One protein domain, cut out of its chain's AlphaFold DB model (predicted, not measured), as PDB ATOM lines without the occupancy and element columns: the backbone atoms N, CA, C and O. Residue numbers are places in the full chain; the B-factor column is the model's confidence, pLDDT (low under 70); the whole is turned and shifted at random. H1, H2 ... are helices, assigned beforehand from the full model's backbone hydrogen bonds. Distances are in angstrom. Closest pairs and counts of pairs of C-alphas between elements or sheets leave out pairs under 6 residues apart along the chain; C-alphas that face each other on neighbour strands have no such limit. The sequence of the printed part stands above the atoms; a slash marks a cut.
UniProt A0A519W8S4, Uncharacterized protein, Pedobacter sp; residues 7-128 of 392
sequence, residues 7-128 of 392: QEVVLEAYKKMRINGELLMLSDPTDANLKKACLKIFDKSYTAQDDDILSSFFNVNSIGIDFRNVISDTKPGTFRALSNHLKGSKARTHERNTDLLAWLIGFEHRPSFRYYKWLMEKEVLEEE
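Overview. This is residues 7 to 128 of the 392 residues of an uncharacterized protein of Pedobacter sp (UniProt A0A519W8S4). What shape do these coordinates make? A small body of short helices has H6 in its middle, with H1, H3 and H5 packed round it, H2 reaching its end and H4 on H2; from this body the helix H7 sticks out as an arm with residues 120 to 128. What is it made of? The printed part has 122 residues with seven named helices, H1 to H7 in chain order, and no named strand: all helix. How large is it? It is compact, with a radius of gyration of the C-alphas of 14.8 A and spans of 50 by 36 by 27 A.

Along the chain. Where is the longest helix? H7, residues 112 to 128, is 24.6 A long and ends at C-alpha 128 (300.836, 196.029, 163.261). Where are the others? H6 is residues 95 to 104, H1 7 to 19 from C-alpha 7 (315.709, 172.828, 168.228), H2 31 to 45 over 20.8 A, H3 51 to 58, H4 67 to 73 and H5 80 to 86.

Arrangement. How does H7 stand to H6? They are close but not clearly touching, with closest C-alphas Asp 99 and Ser 112 6.5 A apart, and about perpendicular at 83 degrees. What touches H6, the hub? H3 touches it at a steep tilt of 64 degrees, closest C-alphas Phe 57 and Arg 96, 5.5 A. H1 touches it at a shallow tilt of 31 degrees, the same way, closest C-alphas Gln 7 and Thr 98, 6.0 A. H5 touches it at Leu 82 and Asn 97, C-alphas 5.8 A apart, and H2, with residues 37 to 41 alone, only just touches it, with 3 pairs of C-alphas within 8 A, the closest Ile 41 and Leu 104, 6.5 A. Where is H4? It touches H2 at a shallow tilt of 26 degrees, opposite ways, closest C-alphas Leu 39 and Ile 71, 6.7 A. Are the backbones helical? In H1 to H7 every O i to N i+4 pair is within hydrogen-bond range.

Size, cuts and confidence. Which link is long? H1 to H2 is, with 11 residues; the printed part has no cut. Where is confidence low? Residues 90 to 91 are under 70.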
ATOM      1  N   GLN A   7     314.562 173.684 167.906       90.69
ATOM      2  CA  GLN A   7     315.709 172.828 168.228       90.69
ATOM      3  C   GLN A   7     317.039 173.518 167.941       90.69
ATOM      4  O   GLN A   7     318.006 173.298 168.667       90.69
ATOM      5  N   GLU A   8     317.088 174.345 166.903       90.69
ATOM      6  CA  GLU A   8     318.293 175.046 166.476       90.69
ATOM      7  C   GLU A   8     318.544 176.252 167.394       90.69
ATOM      8  O   GLU A   8     319.638 176.355 167.950       90.69
ATOM      9  N   VAL A   9     317.514 177.046 167.712       92.56
ATOM     10  CA  VAL A   9     317.617 178.204 168.626       92.56
ATOM     11  C   VAL A   9     317.991 177.814 170.055       92.56
ATOM     12  O   VAL A   9     318.897 178.411 170.638       92.56
ATOM     13  N   VAL A  10     317.360 176.788 170.637       93.81
ATOM     14  CA  VAL A  10     317.707 176.342 172.002       93.81
ATOM     15  C   VAL A  10     319.118 175.735 172.040       93.81
ATOM     16  O   VAL A  10     319.855 175.925 173.012       93.81
ATOM     17  N   LEU A  11     319.546 175.053 170.969       92.12
ATOM     18  CA  LEU A  11     320.911 174.538 170.847       92.12
ATOM     19  C   LEU A  11     321.944 175.668 170.668       92.12
ATOM     20  O   LEU A  11     323.061 175.552 171.171       92.12
ATOM     21  N   GLU A  12     321.597 176.754 169.977       92.25
ATOM     22  CA  GLU A  12     322.424 177.960 169.833       92.25
ATOM     23  C   GLU A  12     322.555 178.741 171.141       92.25
ATOM     24  O   GLU A  12     323.680 179.068 171.530       92.25
ATOM     25  N   ALA A  13     321.456 178.933 171.875       93.94
ATOM     26  CA  ALA A  13     321.479 179.498 173.221       93.94
ATOM     27  C   ALA A  13     322.413 178.691 174.144       93.94
ATOM     28  O   ALA A  13     323.344 179.249 174.726       93.94
ATOM     29  N   TYR A  14     322.264 177.360 174.183       93.19
ATOM     30  CA  TYR A  14     323.171 176.477 174.925       93.19
ATOM     31  C   TYR A  14     324.641 176.619 174.485       93.19
ATOM     32  O   TYR A  14     325.521 176.725 175.340       93.19
ATOM     33  N   LYS A  15     324.936 176.645 173.173       91.25
ATOM     34  CA  LYS A  15     326.312 176.827 172.664       91.25
ATOM     35  C   LYS A  15     326.914 178.146 173.161       91.25
ATOM     36  O   LYS A  15     328.050 178.133 173.629       91.25
ATOM     37  N   LYS A  16     326.156 179.249 173.090       91.38
ATOM     38  CA  LYS A  16     326.569 180.592 173.531       91.38
ATOM     39  C   LYS A  16     326.883 180.610 175.030       91.38
ATOM     40  O   LYS A  16     328.013 180.896 175.412       91.38
ATOM     41  N   MET A  17     325.934 180.189 175.867       90.94
ATOM     42  CA  MET A  17     326.099 180.155 177.329       90.94
ATOM     43  C   MET A  17     327.222 179.197 177.774       90.94
ATOM     44  O   MET A  17     327.909 179.443 178.767       90.94
ATOM     45  N   ARG A  18     327.471 178.110 177.024       88.19
ATOM     46  CA  ARG A  18     328.611 177.208 177.262       88.19
ATOM     47  C   ARG A  18     329.958 177.863 176.943       88.19
ATOM     48  O   ARG A  18     330.899 177.666 177.703       88.19
ATOM     49  N   ILE A  19     330.063 178.614 175.844       86.62
ATOM     50  CA  ILE A  19     331.288 179.354 175.476       86.62
ATOM     51  C   ILE A  19     331.582 180.449 176.511       86.62
ATOM     52  O   ILE A  19     332.726 180.598 176.929       86.62
ATOM     53  N   ASN A  20     330.544 181.131 176.999       86.75
ATOM     54  CA  ASN A  20     330.641 182.147 178.048       86.75
ATOM     55  C   ASN A  20     330.990 181.586 179.448       86.75
ATOM     56  O   ASN A  20     331.181 182.354 180.388       86.75
ATOM     57  N   GLY A  21     331.040 180.259 179.627       82.81
ATOM     58  CA  GLY A  21     331.327 179.612 180.916       82.81
ATOM     59  C   GLY A  21     330.164 179.596 181.919       82.81
ATOM     60  O   GLY A  21     330.311 179.049 183.012       82.81
ATOM     61  N   GLU A  22     328.994 180.123 181.552       83.62
ATOM     62  CA  GLU A  22     327.804 180.236 182.415       83.62
ATOM     63  C   GLU A  22     327.280 178.859 182.873       83.62
ATOM     64  O   GLU A  22     326.734 178.707 183.969       83.62
ATOM     65  N   LEU A  23     327.474 177.825 182.048       80.88
ATOM     66  CA  LEU A  23     326.908 176.487 182.232       80.88
ATOM     67  C   LEU A  23     327.911 175.462 182.791       80.88
ATOM     68  O   LEU A  23     328.052 174.374 182.238       80.88
ATOM     69  N   LEU A  24     328.555 175.760 183.927       70.75
ATOM     70  CA  LEU A  24     329.556 174.900 184.603       70.75
ATOM     71  C   LEU A  24     329.232 173.386 184.651       70.75
ATOM     72  O   LEU A  24     330.142 172.564 184.584       70.75
ATOM     73  N   MET A  25     327.955 173.001 184.782       74.44
ATOM     74  CA  MET A  25     327.518 171.593 184.817       74.44
ATOM     75  C   MET A  25     327.112 171.005 183.455       74.44
ATOM     76  O   MET A  25     326.952 169.792 183.363       74.44
ATOM     77  N   LEU A  26     326.955 171.815 182.404       83.75
ATOM     78  CA  LEU A  26     326.674 171.348 181.038       83.75
ATOM     79  C   LEU A  26     327.862 171.525 180.075       83.75
ATOM     80  O   LEU A  26     327.759 171.103 178.927       83.75
ATOM     81  N   SER A  27     328.995 172.080 180.525       82.31
ATOM     82  CA  SER A  27     330.240 172.161 179.738       82.31
ATOM     83  C   SER A  27     330.712 170.792 179.230       82.31
ATOM     84  O   SER A  27     331.076 170.669 178.063       82.31
ATOM     85  N   ASP A  28     330.615 169.755 180.071       87.31
ATOM     86  CA  ASP A  28     330.633 168.352 179.644       87.31
ATOM     87  C   ASP A  28     329.284 167.682 179.985       87.31
ATOM     88  O   ASP A  28     329.078 167.242 181.125       87.31
ATOM     89  N   PRO A  29     328.344 167.594 179.025       90.00
ATOM     90  CA  PRO A  29     326.982 167.126 179.263       90.00
ATOM     91  C   PRO A  29     326.912 165.590 179.266       90.00
ATOM     92  O   PRO A  29     326.295 164.973 178.400       90.00
ATOM     93  N   THR A  30     327.581 164.949 180.225       92.25
ATOM     94  CA  THR A  30     327.422 163.508 180.492       92.25
ATOM     95  C   THR A  30     326.061 163.207 181.114       92.25
ATOM     96  O   THR A  30     325.431 164.077 181.708       92.25
ATOM     97  N   ASP A  31     325.632 161.947 181.054       92.31
ATOM     98  CA  ASP A  31     324.396 161.472 181.691       92.31
ATOM     99  C   ASP A  31     324.332 161.820 183.195       92.31
ATOM    100  O   ASP A  31     323.329 162.336 183.685       92.31
ATOM    101  N   ALA A  32     325.454 161.657 183.909       92.19
ATOM    102  CA  ALA A  32     325.577 162.013 185.322       92.19
ATOM    103  C   ALA A  32     325.580 163.534 185.574       92.19
ATOM    104  O   ALA A  32     325.018 163.987 186.573       92.19
ATOM    105  N   ASN A  33     326.190 164.331 184.692       93.19
ATOM    106  CA  ASN A  33     326.209 165.789 184.828       93.19
ATOM    107  C   ASN A  33     324.851 166.410 184.475       93.19
ATOM    108  O   ASN A  33     324.389 167.287 185.200       93.19
ATOM    109  N   LEU A  34     324.161 165.897 183.451       95.12
ATOM    110  CA  LEU A  34     322.787 166.280 183.111       95.12
ATOM    111  C   LEU A  34     321.820 165.945 184.255       95.12
ATOM    112  O   LEU A  34     321.026 166.798 184.641       95.12
ATOM    113  N   LYS A  35     321.946 164.768 184.882       95.62
ATOM    114  CA  LYS A  35     321.180 164.400 186.086       95.62
ATOM    115  C   LYS A  35     321.429 165.351 187.267       95.62
ATOM    116  O   LYS A  35     320.476 165.806 187.896       95.62
ATOM    117  N   LYS A  36     322.693 165.705 187.542       94.62
ATOM    118  CA  LYS A  36     323.057 166.708 188.567       94.62
ATOM    119  C   LYS A  36     322.511 168.100 188.239       94.62
ATOM    120  O   LYS A  36     322.030 168.781 189.140       94.62
ATOM    121  N   ALA A  37     322.558 168.508 186.971       94.81
ATOM    122  CA  ALA A  37     321.994 169.772 186.513       94.81
ATOM    123  C   ALA A  37     320.468 169.793 186.692       94.81
ATOM    124  O   ALA A  37     319.951 170.769 187.223       94.81
ATOM    125  N   CYS A  38     319.764 168.698 186.369       96.06
ATOM    126  CA  CYS A  38     318.323 168.575 186.608       96.06
ATOM    127  C   CYS A  38     317.980 168.771 188.089       96.06
ATOM    128  O   CYS A  38     317.140 169.604 188.397       96.06
ATOM    129  N   LEU A  39     318.663 168.075 189.008       96.00
ATOM    130  CA  LEU A  39     318.442 168.256 190.452       96.00
ATOM    131  C   LEU A  39     318.731 169.697 190.905       96.00
ATOM    132  O   LEU A  39     317.949 170.271 191.653       96.00
ATOM    133  N   LYS A  40     319.818 170.310 190.417       94.44
ATOM    134  CA  LYS A  40     320.205 171.680 190.792       94.44
ATOM    135  C   LYS A  40     319.245 172.752 190.259       94.44
ATOM    136  O   LYS A  40     319.037 173.752 190.939       94.44
ATOM    137  N   ILE A  41     318.696 172.578 189.057       94.25
ATOM    138  CA  ILE A  41     317.679 173.480 188.494       94.25
ATOM    139  C   ILE A  41     316.328 173.244 189.178       94.25
ATOM    140  O   ILE A  41     315.647 174.213 189.501       94.25
ATOM    141  N   PHE A  42     315.989 171.989 189.497       95.06
ATOM    142  CA  PHE A  42     314.785 171.652 190.254       95.06
ATOM    143  C   PHE A  42     314.779 172.327 191.634       95.06
ATOM    144  O   PHE A  42     313.889 173.117 191.928       95.06
ATOM    145  N   ASP A  43     315.832 172.115 192.429       93.81
ATOM    146  CA  ASP A  43     315.971 172.673 193.782       93.81
ATOM    147  C   ASP A  43     316.110 174.213 193.811       93.81
ATOM    148  O   ASP A  43     316.027 174.812 194.883       93.81
ATOM    149  N   LYS A  44     316.337 174.870 192.660       92.44
ATOM    150  CA  LYS A  44     316.489 176.333 192.550       92.44
ATOM    151  C   LYS A  44     315.252 177.039 191.985       92.44
ATOM    152  O   LYS A  44     314.938 178.144 192.421       92.44
ATOM    153  N   SER A  45     314.633 176.480 190.947       87.00
ATOM    154  CA  SER A  45     313.718 177.223 190.068       87.00
ATOM    155  C   SER A  45     312.673 176.353 189.360       87.00
ATOM    156  O   SER A  45     312.170 176.751 188.312       87.00
ATOM    157  N   TYR A  46     312.351 175.173 189.899       90.31
ATOM    158  CA  TYR A  46     311.186 174.406 189.453       90.31
ATOM    159  C   TYR A  46     309.880 175.157 189.731       90.31
ATOM    160  O   TYR A  46     309.690 175.752 190.793       90.31
ATOM    161  N   THR A  47     308.953 175.067 188.783       89.56
ATOM    162  CA  THR A  47     307.567 175.511 188.930       89.56
ATOM    163  C   THR A  47     306.619 174.472 188.333       89.56
ATOM    164  O   THR A  47     307.004 173.730 187.433       89.56
ATOM    165  N   ALA A  48     305.339 174.496 188.719       86.69
ATOM    166  CA  ALA A  48     304.298 173.664 188.094       86.69
ATOM    167  C   ALA A  48     304.082 173.950 186.584       86.69
ATOM    168  O   ALA A  48     303.290 173.287 185.921       86.69
ATOM    169  N   GLN A  49     304.769 174.956 186.026       83.38
ATOM    170  CA  GLN A  49     304.811 175.220 184.589       83.38
ATOM    171  C   GLN A  49     305.827 174.348 183.838       83.38
ATOM    172  O   GLN A  49     305.791 174.348 182.610       83.38
ATOM    173  N   ASP A  50     306.715 173.646 184.551       87.75
ATOM    174  CA  ASP A  50     307.710 172.727 183.989       87.75
ATOM    175  C   ASP A  50     307.230 171.250 184.040       87.75
ATOM    176  O   ASP A  50     307.914 170.348 183.550       87.75
ATOM    177  N   ASP A  51     306.048 170.983 184.615       89.19
ATOM    178  CA  ASP A  51     305.458 169.642 184.773       89.19
ATOM    179  C   ASP A  51     305.288 168.901 183.442       89.19
ATOM    180  O   ASP A  51     305.455 167.679 183.383       89.19
ATOM    181  N   ASP A  52     304.958 169.614 182.363       89.12
ATOM    182  CA  ASP A  52     304.806 169.050 181.019       89.12
ATOM    183  C   ASP A  52     306.165 168.648 180.417       89.12
ATOM    184  O   ASP A  52     306.286 167.558 179.852       89.12
ATOM    185  N   ILE A  53     307.214 169.448 180.633       94.31
ATOM    186  CA  ILE A  53     308.603 169.132 180.272       94.31
ATOM    187  C   ILE A  53     309.068 167.866 181.001       94.31
ATOM    188  O   ILE A  53     309.532 166.909 180.370       94.31
ATOM    189  N   LEU A  54     308.930 167.837 182.330       94.75
ATOM    190  CA  LEU A  54     309.446 166.752 183.166       94.75
ATOM    191  C   LEU A  54     308.660 165.447 182.947       94.75
ATOM    192  O   LEU A  54     309.270 164.388 182.771       94.75
ATOM    193  N   SER A  55     307.325 165.504 182.860       93.00
ATOM    194  CA  SER A  55     306.492 164.331 182.542       93.00
ATOM    195  C   SER A  55     306.763 163.779 181.139       93.00
ATOM    196  O   SER A  55     306.936 162.565 180.985       93.00
ATOM    197  N   SER A  56     306.895 164.649 180.130       92.25
ATOM    198  CA  SER A  56     307.225 164.276 178.749       92.25
ATOM    199  C   SER A  56     308.611 163.635 178.635       92.25
ATOM    200  O   SER A  56     308.765 162.599 177.977       92.25
ATOM    201  N   PHE A  57     309.627 164.190 179.305       96.19
ATOM    202  CA  PHE A  57     310.992 163.669 179.246       96.19
ATOM    203  C   PHE A  57     311.154 162.345 180.015       96.19
ATOM    204  O   PHE A  57     311.682 161.371 179.464       96.19
ATOM    205  N   PHE A  58     310.657 162.254 181.252       94.56
ATOM    206  CA  PHE A  58     310.763 161.025 182.050       94.56
ATOM    207  C   PHE A  58     309.705 159.963 181.699       94.56
ATOM    208  O   PHE A  58     309.852 158.815 182.109       94.56
ATOM    209  N   ASN A  59     308.707 160.305 180.871       90.75
ATOM    210  CA  ASN A  59     307.596 159.437 180.460       90.75
ATOM    211  C   ASN A  59     306.790 158.932 181.677       90.75
ATOM    212  O   ASN A  59     306.649 157.729 181.912       90.75
ATOM    213  N   VAL A  60     306.274 159.881 182.460       89.31
ATOM    214  CA  VAL A  60     305.467 159.647 183.669       89.31
ATOM    215  C   VAL A  60     304.181 160.487 183.637       89.31
ATOM    216  O   VAL A  60     304.098 161.450 182.884       89.31
ATOM    217  N   ASN A  61     303.161 160.128 184.421       80.62
ATOM    218  CA  ASN A  61     301.905 160.887 184.515       80.62
ATOM    219  C   ASN A  61     302.027 161.973 185.599       80.62
ATOM    220  O   ASN A  61     302.224 161.618 186.751       80.62
ATOM    221  N   SER A  62     301.889 163.259 185.264       73.31
ATOM    222  CA  SER A  62     302.168 164.377 186.186       73.31
ATOM    223  C   SER A  62     301.304 164.421 187.456       73.31
ATOM    224  O   SER A  62     301.719 165.021 188.444       73.31
ATOM    225  N   ILE A  63     300.127 163.784 187.472       75.81
ATOM    226  CA  ILE A  63     299.188 163.850 188.603       75.81
ATOM    227  C   ILE A  63     299.815 163.267 189.883       75.81
ATOM    228  O   ILE A  63     299.893 162.050 190.052       75.81
ATOM    229  N   GLY A  64     300.199 164.150 190.810       76.06
ATOM    230  CA  GLY A  64     300.690 163.790 192.145       76.06
ATOM    231  C   GLY A  64     302.109 163.214 192.188       76.06
ATOM    232  O   GLY A  64     302.450 162.547 193.162       76.06
ATOM    233  N   ILE A  65     302.929 163.432 191.152       86.38
ATOM    234  CA  ILE A  65     304.304 162.918 191.107       86.38
ATOM    235  C   ILE A  65     305.299 163.848 191.808       86.38
ATOM    236  O   ILE A  65     305.397 165.034 191.507       86.38
ATOM    237  N   ASP A  66     306.128 163.260 192.673       91.00
ATOM    238  CA  ASP A  66     307.374 163.872 193.127       91.00
ATOM    239  C   ASP A  66     308.442 163.738 192.025       91.00
ATOM    240  O   ASP A  66     309.145 162.725 191.907       91.00
ATOM    241  N   PHE A  67     308.560 164.776 191.194       94.19
ATOM    242  CA  PHE A  67     309.569 164.834 190.138       94.19
ATOM    243  C   PHE A  67     311.006 164.817 190.673       94.19
ATOM    244  O   PHE A  67     311.903 164.378 189.953       94.19
ATOM    245  N   ARG A  68     311.252 165.222 191.925       94.88
ATOM    246  CA  ARG A  68     312.589 165.205 192.528       94.88
ATOM    247  C   ARG A  68     313.086 163.774 192.696       94.88
ATOM    248  O   ARG A  68     314.222 163.470 192.324       94.88
ATOM    249  N   ASN A  69     312.210 162.885 193.164       94.62
ATOM    250  CA  ASN A  69     312.502 161.454 193.266       94.62
ATOM    251  C   ASN A  69     312.602 160.806 191.877       94.62
ATOM    252  O   ASN A  69     313.519 160.025 191.634       94.62
ATOM    253  N   VAL A  70     311.752 161.193 190.914       95.44
ATOM    254  CA  VAL A  70     311.881 160.722 189.517       95.44
ATOM    255  C   VAL A  70     313.247 161.089 188.922       95.44
ATOM    256  O   VAL A  70     313.896 160.234 188.320       95.44
ATOM    257  N   ILE A  71     313.725 162.325 189.122       96.00
ATOM    258  CA  ILE A  71     315.062 162.751 188.682       96.00
ATOM    259  C   ILE A  71     316.145 161.953 189.431       96.00
ATOM    260  O   ILE A  71     317.048 161.414 188.782       96.00
ATOM    261  N   SER A  72     316.047 161.839 190.764       95.06
ATOM    262  CA  SER A  72     316.964 161.068 191.625       95.06
ATOM    263  C   SER A  72     317.138 159.623 191.159       95.06
ATOM    264  O   SER A  72     318.266 159.143 191.031       95.06
ATOM    265  N   ASP A  73     316.045 158.950 190.812       94.75
ATOM    266  CA  ASP A  73     316.027 157.496 190.641       94.75
ATOM    267  C   ASP A  73     316.099 157.077 189.159       94.75
ATOM    268  O   ASP A  73     316.061 155.893 188.816       94.75
ATOM    269  N   THR A  74     316.277 158.051 188.255       93.75
ATOM    270  CA  THR A  74     316.518 157.805 186.825       93.75
ATOM    271  C   THR A  74     317.653 156.815 186.567       93.75
ATOM    272  O   THR A  74     318.740 156.896 187.148       93.75
ATOM    273  N   LYS A  75     317.408 155.898 185.626       92.56
ATOM    274  CA  LYS A  75     318.361 154.860 185.221       92.56
ATOM    275  C   LYS A  75     319.538 155.470 184.440       92.56
ATOM    276  O   LYS A  75     319.327 156.413 183.675       92.56
ATOM    277  N   PRO A  76     320.759 154.915 184.560       88.38
ATOM    278  CA  PRO A  76     321.887 155.334 183.734       88.38
ATOM    279  C   PRO A  76     321.558 155.254 182.239       88.38
ATOM    280  O   PRO A  76     321.046 154.244 181.754       88.38
ATOM    281  N   GLY A  77     321.871 156.317 181.507       90.19
ATOM    282  CA  GLY A  77     321.617 156.444 180.075       90.19
ATOM    283  C   GLY A  77     320.285 157.104 179.704       90.19
ATOM    284  O   GLY A  77     320.054 157.308 178.511       90.19
ATOM    285  N   THR A  78     319.430 157.483 180.665       94.88
ATOM    286  CA  THR A  78     318.188 158.237 180.394       94.88
ATOM    287  C   THR A  78     318.449 159.535 179.616       94.88
ATOM    288  O   THR A  78     317.665 159.890 178.736       94.88
ATOM    289  N   PHE A  79     319.573 160.213 179.859       95.50
ATOM    290  CA  PHE A  79     319.948 161.460 179.190       95.50
ATOM    291  C   PHE A  79     320.857 161.239 177.967       95.50
ATOM    292  O   PHE A  79     321.247 162.209 177.314       95.50
ATOM    293  N   ARG A  80     321.178 159.988 177.594       93.19
ATOM    294  CA  ARG A  80     322.118 159.650 176.503       93.19
ATOM    295  C   ARG A  80     321.770 160.313 175.165       93.19
ATOM    296  O   ARG A  80     322.670 160.750 174.456       93.19
ATOM    297  N   ALA A  81     320.482 160.416 174.829       92.94
ATOM    298  CA  ALA A  81     320.031 161.069 173.596       92.94
ATOM    299  C   ALA A  81     320.333 162.580 173.586       92.94
ATOM    300  O   ALA A  81     320.785 163.109 172.571       92.94
ATOM    301  N   LEU A  82     320.146 163.260 174.723       94.50
ATOM    302  CA  LEU A  82     320.490 164.673 174.885       94.50
ATOM    303  C   LEU A  82     322.016 164.863 174.919       94.50
ATOM    304  O   LEU A  82     322.543 165.632 174.123       94.50
ATOM    305  N   SER A  83     322.732 164.086 175.741       93.94
ATOM    306  CA  SER A  83     324.206 164.044 175.801       93.94
ATOM    307  C   SER A  83     324.844 163.940 174.410       93.94
ATOM    308  O   SER A  83     325.714 164.734 174.062       93.94
ATOM    309  N   ASN A  84     324.397 162.990 173.581       91.81
ATOM    310  CA  ASN A  84     324.935 162.796 172.230       91.81
ATOM    311  C   ASN A  84     324.688 164.006 171.311       91.81
ATOM    312  O   ASN A  84     325.565 164.373 170.529       91.81
ATOM    313  N   HIS A  85     323.511 164.628 171.400       91.31
ATOM    314  CA  HIS A  85     323.156 165.801 170.600       91.31
ATOM    315  C   HIS A  85     323.992 167.029 171.009       91.31
ATOM    316  O   HIS A  85     324.635 167.653 170.166       91.31
ATOM    317  N   LEU A  86     324.115 167.297 172.315       90.69
ATOM    318  CA  LEU A  86     324.929 168.392 172.872       90.69
ATOM    319  C   LEU A  86     326.442 168.248 172.613       90.69
ATOM    320  O   LEU A  86     327.177 169.240 172.673       90.69
ATOM    321  N   LYS A  87     326.902 167.022 172.328       89.12
ATOM    322  CA  LYS A  87     328.277 166.686 171.924       89.12
ATOM    323  C   LYS A  87     328.493 166.688 170.402       89.12
ATOM    324  O   LYS A  87     329.544 166.256 169.943       89.12
ATOM    325  N   GLY A  88     327.541 167.207 169.621       82.00
ATOM    326  CA  GLY A  88     327.715 167.453 168.184       82.00
ATOM    327  C   GLY A  88     327.324 166.294 167.265       82.00
ATOM    328  O   GLY A  88     327.785 166.237 166.126       82.00
ATOM    329  N   SER A  89     326.474 165.364 167.717       72.00
ATOM    330  CA  SER A  89     325.882 164.379 166.806       72.00
ATOM    331  C   SER A  89     325.047 165.074 165.724       72.00
ATOM    332  O   SER A  89     324.169 165.873 166.036       72.00
ATOM    333  N   LYS A  90     325.269 164.716 164.451       67.69
ATOM    334  CA  LYS A  90     324.503 165.231 163.297       67.69
ATOM    335  C   LYS A  90     323.028 164.787 163.275       67.69
ATOM    336  O   LYS A  90     322.282 165.200 162.393       67.69
ATOM    337  N   ALA A  91     322.597 163.936 164.207       63.81
ATOM    338  CA  ALA A  91     321.201 163.539 164.343       63.81
ATOM    339  C   ALA A  91     320.387 164.612 165.092       63.81
ATOM    340  O   ALA A  91     320.745 165.012 166.207       63.81
ATOM    341  N   ARG A  92     319.250 165.026 164.511       73.00
ATOM    342  CA  ARG A  92     318.215 165.783 165.236       73.00
ATOM    343  C   ARG A  92     317.711 164.963 166.428       73.00
ATOM    344  O   ARG A  92     317.632 163.736 166.365       73.00
ATOM    345  N   THR A  93     317.396 165.647 167.523       87.94
ATOM    346  CA  THR A  93     316.939 165.018 168.768       87.94
ATOM    347  C   THR A  93     315.411 165.046 168.861       87.94
ATOM    348  O   THR A  93     314.739 165.719 168.080       87.94
ATOM    349  N   HIS A  94     314.823 164.292 169.790       88.69
ATOM    350  CA  HIS A  94     313.375 164.354 170.004       88.69
ATOM    351  C   HIS A  94     313.008 165.659 170.727       88.69
ATOM    352  O   HIS A  94     313.708 166.031 171.661       88.69
ATOM    353  N   GLU A  95     311.892 166.297 170.354       87.56
ATOM    354  CA  GLU A  95     311.420 167.607 170.861       87.56
ATOM    355  C   GLU A  95     311.541 167.741 172.399       87.56
ATOM    356  O   GLU A  95     312.286 168.588 172.876       87.56
ATOM    357  N   ARG A  96     311.010 166.773 173.162       93.81
ATOM    358  CA  ARG A  96     311.156 166.656 174.631       93.81
ATOM    359  C   ARG A  96     312.588 166.763 175.200       93.81
ATOM    360  O   ARG A  96     312.766 167.123 176.358       93.81
ATOM    361  N   ASN A  97     313.616 166.396 174.430       95.44
ATOM    362  CA  ASN A  97     315.018 166.514 174.843       95.44
ATOM    363  C   ASN A  97     315.498 167.969 174.693       95.44
ATOM    364  O   ASN A  97     316.284 168.437 175.513       95.44
ATOM    365  N   THR A  98     315.013 168.675 173.667       95.12
ATOM    366  CA  THR A  98     315.168 170.125 173.503       95.12
ATOM    367  C   THR A  98     314.397 170.873 174.589       95.12
ATOM    368  O   THR A  98     314.940 171.811 175.152       95.12
ATOM    369  N   ASP A  99     313.193 170.431 174.958       95.69
ATOM    370  CA  ASP A  99     312.428 171.048 176.053       95.69
ATOM    371  C   ASP A  99     313.139 170.914 177.407       95.69
ATOM    372  O   ASP A  99     313.244 171.890 178.151       95.69
ATOM    373  N   LEU A 100     313.724 169.744 177.703       97.31
ATOM    374  CA  LEU A 100     314.573 169.590 178.885       97.31
ATOM    375  C   LEU A 100     315.822 170.486 178.808       97.31
ATOM    376  O   LEU A 100     316.218 171.060 179.818       97.31
ATOM    377  N   LEU A 101     316.446 170.633 177.634       96.25
ATOM    378  CA  LEU A 101     317.574 171.555 177.452       96.25
ATOM    379  C   LEU A 101     317.157 173.008 177.709       96.25
ATOM    380  O   LEU A 101     317.860 173.713 178.427       96.25
ATOM    381  N   ALA A 102     316.010 173.428 177.172       95.94
ATOM    382  CA  ALA A 102     315.434 174.752 177.359       95.94
ATOM    383  C   ALA A 102     315.193 175.043 178.849       95.94
ATOM    384  O   ALA A 102     315.579 176.100 179.341       95.94
ATOM    385  N   TRP A 103     314.651 174.075 179.593       96.25
ATOM    386  CA  TRP A 103     314.518 174.146 181.050       96.25
ATOM    387  C   TRP A 103     315.872 174.236 181.771       96.25
ATOM    388  O   TRP A 103     316.069 175.122 182.602       96.25
ATOM    389  N   LEU A 104     316.839 173.385 181.411       95.12
ATOM    390  CA  LEU A 104     318.168 173.343 182.033       95.12
ATOM    391  C   LEU A 104     319.002 174.619 181.835       95.12
ATOM    392  O   LEU A 104     319.834 174.922 182.690       95.12
ATOM    393  N   ILE A 105     318.801 175.347 180.732       94.00
ATOM    394  CA  ILE A 105     319.465 176.638 180.467       94.00
ATOM    395  C   ILE A 105     318.598 177.852 180.839       94.00
ATOM    396  O   ILE A 105     319.043 178.984 180.684       94.00
ATOM    397  N   GLY A 106     317.372 177.640 181.332       93.00
ATOM    398  CA  GLY A 106     316.443 178.712 181.701       93.00
ATOM    399  C   GLY A 106     315.818 179.469 180.523       93.00
ATOM    400  O   GLY A 106     315.266 180.544 180.738       93.00
ATOM    401  N   PHE A 107     315.871 178.917 179.304       93.19
ATOM    402  CA  PHE A 107     315.332 179.517 178.078       93.19
ATOM    403  C   PHE A 107     313.858 179.906 178.253       93.19
ATOM    404  O   PHE A 107     313.056 179.106 178.745       93.19
ATOM    405  N   GLU A 108     313.515 181.135 177.871       88.19
ATOM    406  CA  GLU A 108     312.281 181.803 178.294       88.19
ATOM    407  C   GLU A 108     311.015 181.110 177.772       88.19
ATOM    408  O   GLU A 108     310.196 180.622 178.554       88.19
ATOM    409  N   HIS A 109     310.877 180.982 176.452       89.12
ATOM    410  CA  HIS A 109     309.659 180.467 175.819       89.12
ATOM    411  C   HIS A 109     309.647 178.929 175.716       89.12
ATOM    412  O   HIS A 109     309.454 178.358 174.646       89.12
ATOM    413  N   ARG A 110     309.869 178.239 176.838       90.44
ATOM    414  CA  ARG A 110     309.813 176.768 176.956       90.44
ATOM    415  C   ARG A 110     308.433 176.273 177.438       90.44
ATOM    416  O   ARG A 110     307.792 176.989 178.208       90.44
ATOM    417  N   PRO A 111     307.989 175.049 177.092       92.12
ATOM    418  CA  PRO A 111     308.485 174.183 176.012       92.12
ATOM    419  C   PRO A 111     308.124 174.709 174.608       92.12
ATOM    420  O   PRO A 111     307.529 175.779 174.479       92.12
ATOM    421  N   SER A 112     308.450 173.943 173.560       84.44
ATOM    422  CA  SER A 112     308.383 174.328 172.136       84.44
ATOM    423  C   SER A 112     307.116 175.075 171.709       84.44
ATOM    424  O   SER A 112     307.190 176.033 170.939       84.44
ATOM    425  N   PHE A 113     305.942 174.681 172.218       81.44
ATOM    426  CA  PHE A 113     304.680 175.324 171.852       81.44
ATOM    427  C   PHE A 113     304.619 176.792 172.295       81.44
ATOM    428  O   PHE A 113     303.984 177.592 171.614       81.44
ATOM    429  N   ARG A 114     305.288 177.160 173.399       87.12
ATOM    430  CA  ARG A 114     305.358 178.547 173.875       87.12
ATOM    431  C   ARG A 114     306.275 179.389 173.005       87.12
ATOM    432  O   ARG A 114     305.911 180.511 172.694       87.12
ATOM    433  N   TYR A 115     307.401 178.837 172.557       86.69
ATOM    434  CA  TYR A 115     308.290 179.495 171.598       86.69
ATOM    435  C   TYR A 115     307.584 179.772 170.270       86.69
ATOM    436  O   TYR A 115     307.584 180.904 169.799       86.69
ATOM    437  N   TYR A 116     306.911 178.769 169.697       81.62
ATOM    438  CA  TYR A 116     306.156 178.966 168.459       81.62
ATOM    439  C   TYR A 116     304.939 179.882 168.640       81.62
ATOM    440  O   TYR A 116     304.592 180.599 167.705       81.62
ATOM    441  N   LYS A 117     304.314 179.905 169.828       83.44
ATOM    442  CA  LYS A 117     303.276 180.892 170.155       83.44
ATOM    443  C   LYS A 117     303.861 182.309 170.197       83.44
ATOM    444  O   LYS A 117     303.355 183.172 169.493       83.44
ATOM    445  N   TRP A 118     304.937 182.520 170.955       87.94
ATOM    446  CA  TRP A 118     305.612 183.812 171.086       87.94
ATOM    447  C   TRP A 118     306.097 184.355 169.737       87.94
ATOM    448  O   TRP A 118     305.883 185.526 169.454       87.94
ATOM    449  N   LEU A 119     306.671 183.509 168.870       83.62
ATOM    450  CA  LEU A 119     307.043 183.921 167.513       83.62
ATOM    451  C   LEU A 119     305.842 184.426 166.705       83.62
ATOM    452  O   LEU A 119     305.977 185.416 166.000       83.62
ATOM    453  N   MET A 120     304.681 183.771 166.807       78.69
ATOM    454  CA  MET A 120     303.467 184.214 166.111       78.69
ATOM    455  C   MET A 120     302.873 185.488 166.723       78.69
ATOM    456  O   MET A 120     302.389 186.336 165.987       78.69
ATOM    457  N   GLU A 121     302.914 185.636 168.050       84.31
ATOM    458  CA  GLU A 121     302.506 186.872 168.733       84.31
ATOM    459  C   GLU A 121     303.432 188.041 168.358       84.31
ATOM    460  O   GLU A 121     302.959 189.157 168.172       84.31
ATOM    461  N   LYS A 122     304.731 187.781 168.166       85.62
ATOM    462  CA  LYS A 122     305.713 188.767 167.699       85.62
ATOM    463  C   LYS A 122     305.536 189.136 166.219       85.62
ATOM    464  O   LYS A 122     305.569 190.319 165.914       85.62
ATOM    465  N   GLU A 123     305.336 188.161 165.327       84.00
ATOM    466  CA  GLU A 123     305.151 188.403 163.879       84.00
ATOM    467  C   GLU A 123     303.913 189.292 163.627       84.00
ATOM    468  O   GLU A 123     303.986 190.203 162.813       84.00
ATOM    469  N   VAL A 124     302.830 189.122 164.404       82.50
ATOM    470  CA  VAL A 124     301.646 190.010 164.361       82.50
ATOM    471  C   VAL A 124     301.948 191.422 164.874       82.50
ATOM    472  O   VAL A 124     301.554 192.389 164.232       82.50
ATOM    473  N   LEU A 125     302.659 191.562 165.998       84.38
ATOM    474  CA  LEU A 125     303.003 192.882 166.546       84.38
ATOM    475  C   LEU A 125     303.934 193.676 165.615       84.38
ATOM    476  O   LEU A 125     303.816 194.894 165.547       84.38
ATOM    477  N   GLU A 126     304.835 193.004 164.893       85.00
ATOM    478  CA  GLU A 126     305.697 193.651 163.896       85.00
ATOM    479  C   GLU A 126     304.875 194.121 162.673       85.00
ATOM    480  O   GLU A 126     305.002 195.284 162.287       85.00
ATOM    481  N   GLU A 127     303.957 193.293 162.146       78.06
ATOM    482  CA  GLU A 127     303.010 193.680 161.074       78.06
ATOM    483  C   GLU A 127     302.088 194.857 161.477       78.06
ATOM    484  O   GLU A 127     301.810 195.738 160.659       78.06
ATOM    485  N   GLU A 128     301.633 194.910 162.735       77.94
ATOM    486  CA  GLU A 128     300.836 196.029 163.261       77.94
ATOM    487  C   GLU A 128     301.666 197.329 163.327       77.94
ATOM    488  O   GLU A 128     301.207 198.366 162.845       77.94
TER     489      GLU A 128